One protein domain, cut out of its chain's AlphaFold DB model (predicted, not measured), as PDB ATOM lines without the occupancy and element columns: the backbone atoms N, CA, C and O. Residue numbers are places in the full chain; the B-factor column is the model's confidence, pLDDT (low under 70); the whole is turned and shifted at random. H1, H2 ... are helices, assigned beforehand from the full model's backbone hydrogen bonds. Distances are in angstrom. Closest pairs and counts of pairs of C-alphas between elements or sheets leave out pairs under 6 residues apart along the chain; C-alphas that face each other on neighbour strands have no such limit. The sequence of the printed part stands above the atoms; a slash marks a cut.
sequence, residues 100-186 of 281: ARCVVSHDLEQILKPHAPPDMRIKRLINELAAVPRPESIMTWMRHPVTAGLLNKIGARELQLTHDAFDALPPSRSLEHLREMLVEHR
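Overview. This is residues 100 to 186 of the 281 residues of an uncharacterized protein of Mycobacterium bourgelatii (UniProt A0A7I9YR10). A helical hairpin, H1 and H2, makes one side of this model, and the short helix H3 packs on H1 where H1 begins. On the other side, H4 meets the end of H1, H6 spreads out from near the beginning of H4 and reaches towards H2, and the small helix H5 lies beyond them, near H6. The printed part has 87 residues with six named helices, H1 to H6 in chain order, no named strand, and the class all helix. It is compact, with a radius of gyration of the C-alphas of 12.0 A, and spans 33 by 28 by 23 A.

Along the chain. H1, residues 100 to 112, begins at C-alpha 100 (48.739, -29.629, -29.471) and is 17.8 A long. H2 is residues 120 to 131, 16.2 A; H3, residues 135 to 141, 9.8 A; H4, residues 145 to 155, 15.1 A; H5, residues 163 to 167, 6.2 A. H6, residues 173 to 184, is 16.3 A long and ends at C-alpha 184 (57.890, -9.067, -35.746).

Arrangement. H1 and H2 touch as a hairpin, opposite ways at a shallow tilt of 28 degrees; their closest C-alphas, Arg 101 and Ala 130, are 5.1 A apart. With residues 100 to 104 alone H1 touches H3 at a steep tilt of 43 degrees, closest at the C-alphas of Arg 101 and Pro 135, 5.6 A. With residues 111 to 112 alone it touches H4, closest at the C-alphas of Leu 112 and Gly 155, 3.7 A. H2 and H3 only just touch, with 3 pairs of C-alphas within 8 A, only at the corner by their link; the closest C-alphas, Leu 129 and Ile 138, are 6.9 A apart. H6 touches H4 with residues 174 to 175 alone, at a steep tilt of 40 degrees; the C-alphas of Thr 147 and Ser 174 are closest, 6.2 A. H5 and H6 are close but not clearly touching, the closest C-alphas being those of Phe 166 and Leu 175, 7.5 A. H1 and H6 are apart. In H1, H2, H3, H4, H5 and H6 every O i to N i+4 pair is within hydrogen-bond range.

Size, cuts and confidence. The C-alphas of Ala 100 and Asp 164, the two farthest apart, are 33.3 A apart. The printed part has no cut, and no link is long. Mean pLDDT of the printed part is 91.2; no printed residue is under 70.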
ATOM      1  N   ALA A 100      49.346 -30.926 -29.155       95.25
ATOM      2  CA  ALA A 100      48.739 -29.629 -29.471       95.25
ATOM      3  C   ALA A 100      49.458 -28.886 -30.612       95.25
ATOM      4  O   ALA A 100      48.805 -28.345 -31.499       95.25
ATOM      5  N   ARG A 101      50.798 -28.907 -30.630       95.69
ATOM      6  CA  ARG A 101      51.616 -28.254 -31.666       95.69
ATOM      7  C   ARG A 101      51.371 -28.844 -33.056       95.69
ATOM      8  O   ARG A 101      51.145 -28.095 -34.001       95.69
ATOM      9  N   CYS A 102      51.376 -30.172 -33.183       97.00
ATOM     10  CA  CYS A 102      51.111 -30.843 -34.458       97.00
ATOM     11  C   CYS A 102      49.665 -30.646 -34.917       97.00
ATOM     12  O   CYS A 102      49.430 -30.431 -36.100       97.00
ATOM     13  N   VAL A 103      48.710 -30.664 -33.983       97.06
ATOM     14  CA  VAL A 103      47.301 -30.370 -34.274       97.06
ATOM     15  C   VAL A 103      47.135 -28.950 -34.821       97.06
ATOM     16  O   VAL A 103      46.500 -28.779 -35.856       97.06
ATOM     17  N   VAL A 104      47.733 -27.947 -34.168       96.75
ATOM     18  CA  VAL A 104      47.698 -26.547 -34.627       96.75
ATOM     19  C   VAL A 104      48.362 -26.392 -35.989       96.75
ATOM     20  O   VAL A 104      47.785 -25.754 -36.862       96.75
ATOM     21  N   SER A 105      49.537 -26.998 -36.186       96.81
ATOM     22  CA  SER A 105      50.258 -26.931 -37.465       96.81
ATOM     23  C   SER A 105      49.393 -27.477 -38.599       96.81
ATOM     24  O   SER A 105      49.178 -26.790 -39.591       96.81
ATOM     25  N   HIS A 106      48.812 -28.664 -38.404       96.75
ATOM     26  CA  HIS A 106      47.940 -29.293 -39.388       96.75
ATOM     27  C   HIS A 106      46.684 -28.456 -39.677       96.75
ATOM     28  O   HIS A 106      46.358 -28.221 -40.837       96.75
ATOM     29  N   ASP A 107      45.995 -27.965 -38.641       97.00
ATOM     30  CA  ASP A 107      44.791 -27.141 -38.815       97.00
ATOM     31  C   ASP A 107      45.106 -25.838 -39.567       97.00
ATOM     32  O   ASP A 107      44.368 -25.444 -40.471       97.00
ATOM     33  N   LEU A 108      46.226 -25.187 -39.243       97.00
ATOM     34  CA  LEU A 108      46.669 -23.981 -39.938       97.00
ATOM     35  C   LEU A 108      47.106 -24.261 -41.378       97.00
ATOM     36  O   LEU A 108      46.822 -23.443 -42.245       97.00
ATOM     37  N   GLU A 109      47.749 -25.394 -41.667       97.12
ATOM     38  CA  GLU A 109      48.090 -25.796 -43.039       97.12
ATOM     39  C   GLU A 109      46.842 -25.962 -43.911       97.12
ATOM     40  O   GLU A 109      46.835 -25.497 -45.053       97.12
ATOM     41  N   GLN A 110      45.773 -26.559 -43.371       96.56
ATOM     42  CA  GLN A 110      44.503 -26.714 -44.087       96.56
ATOM     43  C   GLN A 110      43.824 -25.367 -44.369       96.56
ATOM     44  O   GLN A 110      43.290 -25.159 -45.460       96.56
ATOM     45  N   ILE A 111      43.860 -24.444 -43.403       96.94
ATOM     46  CA  ILE A 111      43.245 -23.116 -43.539       96.94
ATOM     47  C   ILE A 111      44.073 -22.225 -44.471       96.94
ATOM     48  O   ILE A 111      43.539 -21.641 -45.409       96.94
ATOM     49  N   LEU A 112      45.380 -22.114 -44.222       96.88
ATOM     50  CA  LEU A 112      46.257 -21.134 -44.862       96.88
ATOM     51  C   LEU A 112      46.852 -21.605 -46.194       96.88
ATOM     52  O   LEU A 112      47.314 -20.770 -46.981       96.88
ATOM     53  N   LYS A 113      46.848 -22.921 -46.449       96.38
ATOM     54  CA  LYS A 113      47.305 -23.548 -47.699       96.38
ATOM     55  C   LYS A 113      48.668 -22.994 -48.145       96.38
ATOM     56  O   LYS A 113      48.765 -22.375 -49.207       96.38
ATOM     57  N   PRO A 114      49.746 -23.174 -47.355       95.62
ATOM     58  CA  PRO A 114      51.049 -22.539 -47.606       95.62
ATOM     59  C   PRO A 114      51.714 -22.971 -48.920       95.62
ATOM     60  O   PRO A 114      52.695 -22.360 -49.329       95.62
ATOM     61  N   HIS A 115      51.209 -24.026 -49.565       93.88
ATOM     62  CA  HIS A 115      51.760 -24.615 -50.785       93.88
ATOM     63  C   HIS A 115      50.941 -24.310 -52.051       93.88
ATOM     64  O   HIS A 115      51.338 -24.742 -53.128       93.88
ATOM     65  N   ALA A 116      49.827 -23.574 -51.953       90.62
ATOM     66  CA  ALA A 116      48.927 -23.315 -53.081       90.62
ATOM     67  C   ALA A 116      48.409 -21.856 -53.114       90.62
ATOM     68  O   ALA A 116      47.395 -21.557 -52.483       90.62
ATOM     69  N   PRO A 117      49.074 -20.944 -53.854       90.12
ATOM     70  CA  PRO A 117      50.444 -21.079 -54.351       90.12
ATOM     71  C   PRO A 117      51.454 -21.089 -53.184       90.12
ATOM     72  O   PRO A 117      51.113 -20.627 -52.085       90.12
ATOM     73  N   PRO A 118      52.679 -21.608 -53.396       92.75
ATOM     74  CA  PRO A 118      53.721 -21.612 -52.377       92.75
ATOM     75  C   PRO A 118      54.033 -20.208 -51.845       92.75
ATOM     76  O   PRO A 118      54.413 -19.325 -52.609       92.75
ATOM     77  N   ASP A 119      53.914 -20.012 -50.530       92.94
ATOM     78  CA  ASP A 119      54.307 -18.775 -49.850       92.94
ATOM     79  C   ASP A 119      55.065 -19.093 -48.553       92.94
ATOM     80  O   ASP A 119      54.514 -19.587 -47.562       92.94
ATOM     81  N   MET A 120      56.363 -18.781 -48.548       93.25
ATOM     82  CA  MET A 120      57.244 -19.022 -47.403       93.25
ATOM     83  C   MET A 120      56.883 -18.171 -46.182       93.25
ATOM     84  O   MET A 120      57.164 -18.588 -45.056       93.25
ATOM     85  N   ARG A 121      56.236 -17.015 -46.372       92.44
ATOM     86  CA  ARG A 121      55.733 -16.185 -45.269       92.44
ATOM     87  C   ARG A 121      54.605 -16.910 -44.551       92.44
ATOM     88  O   ARG A 121      54.600 -16.983 -43.333       92.44
ATOM     89  N   ILE A 122      53.707 -17.548 -45.294       95.31
ATOM     90  CA  ILE A 122      52.601 -18.316 -44.708       95.31
ATOM     91  C   ILE A 122      53.117 -19.575 -44.011       95.31
ATOM     92  O   ILE A 122      52.687 -19.886 -42.903       95.31
ATOM     93  N   LYS A 123      54.100 -20.268 -44.601       95.00
ATOM     94  CA  LYS A 123      54.773 -21.382 -43.920       95.00
ATOM     95  C   LYS A 123      55.417 -20.937 -42.600       95.00
ATOM     96  O   LYS A 123      55.305 -21.635 -41.597       95.00
ATOM     97  N   ARG A 124      56.056 -19.761 -42.582       94.81
ATOM     98  CA  ARG A 124      56.607 -19.162 -41.357       94.81
ATOM     99  C   ARG A 124      55.504 -18.866 -40.340       94.81
ATOM    100  O   ARG A 124      55.648 -19.281 -39.200       94.81
ATOM    101  N   LEU A 125      54.393 -18.255 -40.752       93.94
ATOM    102  CA  LEU A 125      53.248 -17.965 -39.881       93.94
ATOM    103  C   LEU A 125      52.744 -19.218 -39.152       93.94
ATOM    104  O   LEU A 125      52.527 -19.185 -37.943       93.94
ATOM    105  N   ILE A 126      52.594 -20.327 -39.881       96.00
ATOM    106  CA  ILE A 126      52.174 -21.620 -39.322       96.00
ATOM    107  C   ILE A 126      53.152 -22.082 -38.241       96.00
ATOM    108  O   ILE A 126      52.731 -22.444 -37.141       96.00
ATOM    109  N   ASN A 127      54.450 -22.038 -38.542       94.00
ATOM    110  CA  ASN A 127      55.491 -22.469 -37.616       94.00
ATOM    111  C   ASN A 127      55.509 -21.622 -36.339       94.00
ATOM    112  O   ASN A 127      55.551 -22.191 -35.251       94.00
ATOM    113  N   GLU A 128      55.435 -20.294 -36.454       92.62
ATOM    114  CA  GLU A 128      55.469 -19.387 -35.297       92.62
ATOM    115  C   GLU A 128      54.237 -19.572 -34.403       92.62
ATOM    116  O   GLU A 128      54.356 -19.742 -33.188       92.62
ATOM    117  N   LEU A 129      53.045 -19.665 -35.004       91.31
ATOM    118  CA  LEU A 129      51.811 -19.937 -34.267       91.31
ATOM    119  C   LEU A 129      51.844 -21.307 -33.576       91.31
ATOM    120  O   LEU A 129      51.367 -21.447 -32.453       91.31
ATOM    121  N   ALA A 130      52.420 -22.334 -34.198       93.25
ATOM    122  CA  ALA A 130      52.543 -23.651 -33.576       93.25
ATOM    123  C   ALA A 130      53.637 -23.706 -32.486       93.25
ATOM    124  O   ALA A 130      53.549 -24.507 -31.545       93.25
ATOM    125  N   ALA A 131      54.673 -22.870 -32.597       89.88
ATOM    126  CA  ALA A 131      55.830 -22.860 -31.707       89.88
ATOM    127  C   ALA A 131      55.578 -22.164 -30.362       89.88
ATOM    128  O   ALA A 131      56.371 -22.368 -29.439       89.88
ATOM    129  N   VAL A 132      54.481 -21.408 -30.214       87.44
ATOM    130  CA  VAL A 132      54.181 -20.687 -28.969       87.44
ATOM    131  C   VAL A 132      54.216 -21.611 -27.736       87.44
ATOM    132  O   VAL A 132      53.876 -22.796 -27.838       87.44
ATOM    133  N   PRO A 133      54.545 -21.092 -26.535       85.44
ATOM    134  CA  PRO A 133      54.654 -21.914 -25.324       85.44
ATOM    135  C   PRO A 133      53.380 -22.692 -24.962       85.44
ATOM    136  O   PRO A 133      53.445 -23.714 -24.282       85.44
ATOM    137  N   ARG A 134      52.209 -22.213 -25.404       86.62
ATOM    138  CA  ARG A 134      50.906 -22.831 -25.134       86.62
ATOM    139  C   ARG A 134      50.065 -22.966 -26.413       86.62
ATOM    140  O   ARG A 134      49.166 -22.156 -26.625       86.62
ATOM    141  N   PRO A 135      50.293 -23.983 -27.261       91.81
ATOM    142  CA  PRO A 135      49.589 -24.116 -28.542       91.81
ATOM    143  C   PRO A 135      48.059 -24.243 -28.409       91.81
ATOM    144  O   PRO A 135      47.310 -23.897 -29.317       91.81
ATOM    145  N   GLU A 136      47.542 -24.670 -27.256       90.38
ATOM    146  CA  GLU A 136      46.098 -24.762 -27.012       90.38
ATOM    147  C   GLU A 136      45.408 -23.386 -26.972       90.38
ATOM    148  O   GLU A 136      44.203 -23.293 -27.236       90.38
ATOM    149  N   SER A 137      46.140 -22.303 -26.662       89.94
ATOM    150  CA  SER A 137      45.581 -20.950 -26.795       89.94
ATOM    151  C   SER A 137      45.356 -20.596 -28.260       89.94
ATOM    152  O   SER A 137      44.335 -19.991 -28.571       89.94
ATOM    153  N   ILE A 138      46.232 -21.053 -29.159       92.62
ATOM    154  CA  ILE A 138      46.080 -20.881 -30.607       92.62
ATOM    155  C   ILE A 138      44.891 -21.682 -31.121       92.62
ATOM    156  O   ILE A 138      44.060 -21.130 -31.834       92.62
ATOM    157  N   MET A 139      44.700 -22.922 -30.655       92.75
ATOM    158  CA  MET A 139      43.493 -23.698 -30.982       92.75
ATOM    159  C   MET A 139      42.195 -22.955 -30.636       92.75
ATOM    160  O   MET A 139      41.210 -23.040 -31.368       92.75
ATOM    161  N   THR A 140      42.181 -22.243 -29.506       91.19
ATOM    162  CA  THR A 140      41.024 -21.446 -29.076       91.19
ATOM    163  C   THR A 140      40.900 -20.165 -29.901       91.19
ATOM    164  O   THR A 140      39.813 -19.834 -30.364       91.19
ATOM    165  N   TRP A 141      42.014 -19.468 -30.126       90.50
ATOM    166  CA  TRP A 141      42.083 -18.226 -30.895       90.50
ATOM    167  C   TRP A 141      41.642 -18.413 -32.352       90.50
ATOM    168  O   TRP A 141      40.839 -17.623 -32.839       90.50
ATOM    169  N   MET A 142      42.058 -19.499 -33.011       93.25
ATOM    170  CA  MET A 142      41.657 -19.845 -34.383       93.25
ATOM    171  C   MET A 142      40.144 -20.053 -34.542       93.25
ATOM    172  O   MET A 142      39.625 -19.905 -35.641       93.25
ATOM    173  N   ARG A 143      39.426 -20.398 -33.464       92.00
ATOM    174  CA  ARG A 143      37.964 -20.582 -33.481       92.00
ATOM    175  C   ARG A 143      37.192 -19.280 -33.289       92.00
ATOM    176  O   ARG A 143      35.982 -19.263 -33.493       92.00
ATOM    177  N   HIS A 144      37.856 -18.208 -32.861       91.00
ATOM    178  CA  HIS A 144      37.203 -16.917 -32.690       91.00
ATOM    179  C   HIS A 144      36.768 -16.373 -34.065       91.00
ATOM    180  O   HIS A 144      37.621 -16.310 -34.952       91.00
ATOM    181  N   PRO A 145      35.507 -15.934 -34.265       92.62
ATOM    182  CA  PRO A 145      34.972 -15.620 -35.596       92.62
ATOM    183  C   PRO A 145      35.815 -14.625 -36.400       92.62
ATOM    184  O   PRO A 145      36.093 -14.855 -37.573       92.62
ATOM    185  N   VAL A 146      36.293 -13.555 -35.750       89.69
ATOM    186  CA  VAL A 146      37.146 -12.539 -36.392       89.69
ATOM    187  C   VAL A 146      38.467 -13.147 -36.865       89.69
ATOM    188  O   VAL A 146      38.875 -12.946 -38.002       89.69
ATOM    189  N   THR A 147      39.124 -13.932 -36.009       91.75
ATOM    190  CA  THR A 147      40.406 -14.566 -36.330       91.75
ATOM    191  C   THR A 147      40.239 -15.618 -37.420       91.75
ATOM    192  O   THR A 147      41.019 -15.644 -38.367       91.75
ATOM    193  N   ALA A 148      39.207 -16.458 -37.316       94.75
ATOM    194  CA  ALA A 148      38.877 -17.448 -38.330       94.75
ATOM    195  C   ALA A 148      38.656 -16.775 -39.692       94.75
ATOM    196  O   ALA A 148      39.190 -17.241 -40.695       94.75
ATOM    197  N   GLY A 149      37.926 -15.654 -39.728       95.44
ATOM    198  CA  GLY A 149      37.733 -14.859 -40.940       95.44
ATOM    199  C   GLY A 149      39.052 -14.366 -41.539       95.44
ATOM    200  O   GLY A 149      39.289 -14.566 -42.728       95.44
ATOM    201  N   LEU A 150      39.942 -13.794 -40.721       95.19
ATOM    202  CA  LEU A 150      41.259 -13.323 -41.172       95.19
ATOM    203  C   LEU A 150      42.126 -14.460 -41.731       95.19
ATOM    204  O   LEU A 150      42.660 -14.337 -42.831       95.19
ATOM    205  N   LEU A 151      42.234 -15.584 -41.013       96.00
ATOM    206  CA  LEU A 151      43.026 -16.735 -41.457       96.00
ATOM    207  C   LEU A 151      42.478 -17.329 -42.762       96.00
ATOM    208  O   LEU A 151      43.256 -17.638 -43.659       96.00
ATOM    209  N   ASN A 152      41.151 -17.431 -42.908       96.62
ATOM    210  CA  ASN A 152      40.538 -17.892 -44.156       96.62
ATOM    211  C   ASN A 152      40.815 -16.931 -45.318       96.62
ATOM    212  O   ASN A 152      41.165 -17.392 -46.400       96.62
ATOM    213  N   LYS A 153      40.733 -15.610 -45.105       96.25
ATOM    214  CA  LYS A 153      41.060 -14.616 -46.142       96.25
ATOM    215  C   LYS A 153      42.520 -14.688 -46.588       96.25
ATOM    216  O   LYS A 153      42.795 -14.593 -47.781       96.25
ATOM    217  N   ILE A 154      43.450 -14.907 -45.657       95.81
ATOM    218  CA  ILE A 154      44.869 -15.140 -45.983       95.81
ATOM    219  C   ILE A 154      45.020 -16.448 -46.771       95.81
ATOM    220  O   ILE A 154      45.698 -16.492 -47.801       95.81
ATOM    221  N   GLY A 155      44.356 -17.516 -46.327       95.75
ATOM    222  CA  GLY A 155      44.368 -18.822 -46.986       95.75
ATOM    223  C   GLY A 155      43.814 -18.809 -48.410       95.75
ATOM    224  O   GLY A 155      44.394 -19.423 -49.300       95.75
ATOM    225  N   ALA A 156      42.743 -18.051 -48.640       95.56
ATOM    226  CA  ALA A 156      42.127 -17.835 -49.946       95.56
ATOM    227  C   ALA A 156      42.871 -16.806 -50.819       95.56
ATOM    228  O   ALA A 156      42.494 -16.605 -51.968       95.56
ATOM    229  N   ARG A 157      43.925 -16.162 -50.291       93.75
ATOM    230  CA  ARG A 157      44.675 -15.064 -50.938       93.75
ATOM    231  C   ARG A 157      43.839 -13.809 -51.232       93.75
ATOM    232  O   ARG A 157      44.266 -12.951 -52.001       93.75
ATOM    233  N   GLU A 158      42.700 -13.661 -50.559       94.56
ATOM    234  CA  GLU A 158      41.884 -12.440 -50.563       94.56
ATOM    235  C   GLU A 158      42.503 -11.325 -49.710       94.56
ATOM    236  O   GLU A 158      42.261 -10.149 -49.959       94.56
ATOM    237  N   LEU A 159      43.288 -11.689 -48.691       93.31
ATOM    238  CA  LEU A 159      44.035 -10.751 -47.856       93.31
ATOM    239  C   LEU A 159      45.532 -10.925 -48.105       93.31
ATOM    240  O   LEU A 159      46.131 -11.920 -47.694       93.31
ATOM    241  N   GLN A 160      46.130  -9.941 -48.772       90.81
ATOM    242  CA  GLN A 160      47.574  -9.879 -48.967       90.81
ATOM    243  C   GLN A 160      48.271  -9.492 -47.658       90.81
ATOM    244  O   GLN A 160      47.751  -8.706 -46.868       90.81
ATOM    245  N   LEU A 161      49.470 -10.031 -47.426       90.69
ATOM    246  CA  LEU A 161      50.296  -9.684 -46.265       90.69
ATOM    247  C   LEU A 161      50.998  -8.334 -46.503       90.69
ATOM    248  O   LEU A 161      52.214  -8.275 -46.678       90.69
ATOM    249  N   THR A 162      50.212  -7.259 -46.573       84.94
ATOM    250  CA  THR A 162      50.660  -5.872 -46.760       84.94
ATOM    251  C   THR A 162      49.928  -4.941 -45.797       84.94
ATOM    252  O   THR A 162      48.859  -5.266 -45.282       84.94
ATOM    253  N   HIS A 163      50.523  -3.778 -45.517       82.38
ATOM    254  CA  HIS A 163      49.921  -2.793 -44.615       82.38
ATOM    255  C   HIS A 163      48.591  -2.269 -45.158       82.38
ATOM    256  O   HIS A 163      47.607  -2.295 -44.422       82.38
ATOM    257  N   ASP A 164      48.542  -1.929 -46.445       81.44
ATOM    258  CA  ASP A 164      47.350  -1.387 -47.111       81.44
ATOM    259  C   ASP A 164      46.172  -2.368 -47.083       81.44
ATOM    260  O   ASP A 164      45.040  -1.993 -46.786       81.44
ATOM    261  N   ALA A 165      46.436  -3.657 -47.324       87.00
ATOM    262  CA  ALA A 165      45.389  -4.673 -47.311       87.00
ATOM    263  C   ALA A 165      44.815  -4.891 -45.902       87.00
ATOM    264  O   ALA A 165      43.628  -5.177 -45.754       87.00
ATOM    265  N   PHE A 166      45.638  -4.731 -44.861       88.69
ATOM    266  CA  PHE A 166      45.161  -4.758 -43.481       88.69
ATOM    267  C   PHE A 166      44.416  -3.465 -43.109       88.69
ATOM    268  O   PHE A 166      43.449  -3.543 -42.365       88.69
ATOM    269  N   ASP A 167      44.838  -2.296 -43.606       84.31
ATOM    270  CA  ASP A 167      44.173  -1.005 -43.340       84.31
ATOM    271  C   ASP A 167      42.777  -0.905 -43.960       84.31
ATOM    272  O   ASP A 167      41.908  -0.225 -43.419       84.31
ATOM    273  N   ALA A 168      42.536  -1.620 -45.060       86.06
ATOM    274  CA  ALA A 168      41.223  -1.704 -45.692       86.06
ATOM    275  C   ALA A 168      40.186  -2.500 -44.868       86.06
ATOM    276  O   ALA A 168      38.998  -2.497 -45.202       86.06
ATOM    277  N   LEU A 169      40.605  -3.211 -43.813       87.12
ATOM    278  CA  LEU A 169      39.715  -3.996 -42.959       87.12
ATOM    279  C   LEU A 169      39.248  -3.198 -41.729       87.12
ATOM    280  O   LEU A 169      39.993  -2.369 -41.208       87.12
ATOM    281  N   PRO A 170      38.046  -3.488 -41.188       85.62
ATOM    282  CA  PRO A 170      37.597  -2.877 -39.943       85.62
ATOM    283  C   PRO A 170      38.594  -3.126 -38.795       85.62
ATOM    284  O   PRO A 170      39.008  -4.274 -38.583       85.62
ATOM    285  N   PRO A 171      38.953  -2.089 -38.016       82.38
ATOM    286  CA  PRO A 171      39.944  -2.216 -36.959       82.38
ATOM    287  C   PRO A 171      39.458  -3.181 -35.877       82.38
ATOM    288  O   PRO A 171      38.328  -3.106 -35.392       82.38
ATOM    289  N   SER A 172      40.328  -4.102 -35.467       84.25
ATOM    290  CA  SER A 172      40.046  -5.023 -34.367       84.25
ATOM    291  C   SER A 172      41.328  -5.439 -33.656       84.25
ATOM    292  O   SER A 172      42.401  -5.486 -34.253       84.25
ATOM    293  N   ARG A 173      41.213  -5.822 -32.380       81.62
ATOM    294  CA  ARG A 173      42.366  -6.302 -31.603       81.62
ATOM    295  C   ARG A 173      43.029  -7.532 -32.234       81.62
ATOM    296  O   ARG A 173      44.245  -7.654 -32.173       81.62
ATOM    297  N   SER A 174      42.248  -8.433 -32.838       83.88
ATOM    298  CA  SER A 174      42.792  -9.599 -33.549       83.88
ATOM    299  C   SER A 174      43.564  -9.208 -34.807       83.88
ATOM    300  O   SER A 174      44.584  -9.831 -35.087       83.88
ATOM    301  N   LEU A 175      43.089  -8.202 -35.551       87.81
ATOM    302  CA  LEU A 175      43.753  -7.702 -36.755       87.81
ATOM    303  C   LEU A 175      45.100  -7.058 -36.414       87.81
ATOM    304  O   LEU A 175      46.107  -7.416 -37.019       87.81
ATOM    305  N   GLU A 176      45.126  -6.174 -35.412       86.12
ATOM    306  CA  GLU A 176      46.367  -5.525 -34.971       86.12
ATOM    307  C   GLU A 176      47.359  -6.535 -34.395       86.12
ATOM    308  O   GLU A 176      48.521  -6.536 -34.781       86.12
ATOM    309  N   HIS A 177      46.895  -7.474 -33.567       83.81
ATOM    310  CA  HIS A 177      47.763  -8.527 -33.040       83.81
ATOM    311  C   HIS A 177      48.369  -9.401 -34.151       83.81
ATOM    312  O   HIS A 177      49.550  -9.744 -34.109       83.81
ATOM    313  N   LEU A 178      47.575  -9.750 -35.172       89.81
ATOM    314  CA  LEU A 178      48.064 -10.492 -36.333       89.81
ATOM    315  C   LEU A 178      49.089  -9.670 -37.126       89.81
ATOM    316  O   LEU A 178      50.115 -10.211 -37.528       89.81
ATOM    317  N   ARG A 179      48.838  -8.371 -37.322       89.31
ATOM    318  CA  ARG A 179      49.765  -7.452 -37.992       89.31
ATOM    319  C   ARG A 179      51.094  -7.342 -37.243       89.31
ATOM    320  O   ARG A 179      52.140  -7.478 -37.869       89.31
ATOM    321  N   GLU A 180      51.057  -7.126 -35.929       83.56
ATOM    322  CA  GLU A 180      52.246  -7.045 -35.073       83.56
ATOM    323  C   GLU A 180      53.107  -8.303 -35.208       83.56
ATOM    324  O   GLU A 180      54.288  -8.201 -35.528       83.56
ATOM    325  N   MET A 181      52.497  -9.485 -35.090       85.19
ATOM    326  CA  MET A 181      53.192 -10.763 -35.259       85.19
ATOM    327  C   MET A 181      53.789 -10.915 -36.670       85.19
ATOM    328  O   MET A 181      54.920 -11.374 -36.834       85.19
ATOM    329  N   LEU A 182      53.056 -10.522 -37.718       90.00
ATOM    330  CA  LEU A 182      53.560 -10.585 -39.092       90.00
ATOM    331  C   LEU A 182      54.773  -9.668 -39.306       90.00
ATOM    332  O   LEU A 182      55.701 -10.047 -40.022       90.00
ATOM    333  N   VAL A 183      54.792  -8.495 -38.678       86.25
ATOM    334  CA  VAL A 183      55.930  -7.568 -38.721       86.25
ATOM    335  C   VAL A 183      57.109  -8.097 -37.900       86.25
ATOM    336  O   VAL A 183      58.228  -8.141 -38.411       86.25
ATOM    337  N   GLU A 184      56.869  -8.544 -36.665       82.81
ATOM    338  CA  GLU A 184      57.890  -9.067 -35.746       82.81
ATOM    339  C   GLU A 184      58.686 -10.217 -36.377       82.81
ATOM    340  O   GLU A 184      59.920 -10.216 -36.385       82.81
ATOM    341  N   HIS A 185      57.984 -11.151 -37.021       84.25
ATOM    342  CA  HIS A 185      58.588 -12.300 -37.693       84.25
ATOM    343  C   HIS A 185      58.971 -12.030 -39.162       84.25
ATOM    344  O   HIS A 185      59.266 -12.970 -39.908       84.25
ATOM    345  N   ARG A 186      58.998 -10.755 -39.586       83.50
ATOM    346  CA  ARG A 186      59.440 -10.291 -40.918       83.50
ATOM    347  C   ARG A 186      58.667 -10.903 -42.092       83.50
ATOM    348  O   ARG A 186      59.207 -11.082 -43.184       83.50
TER     349      ARG A 186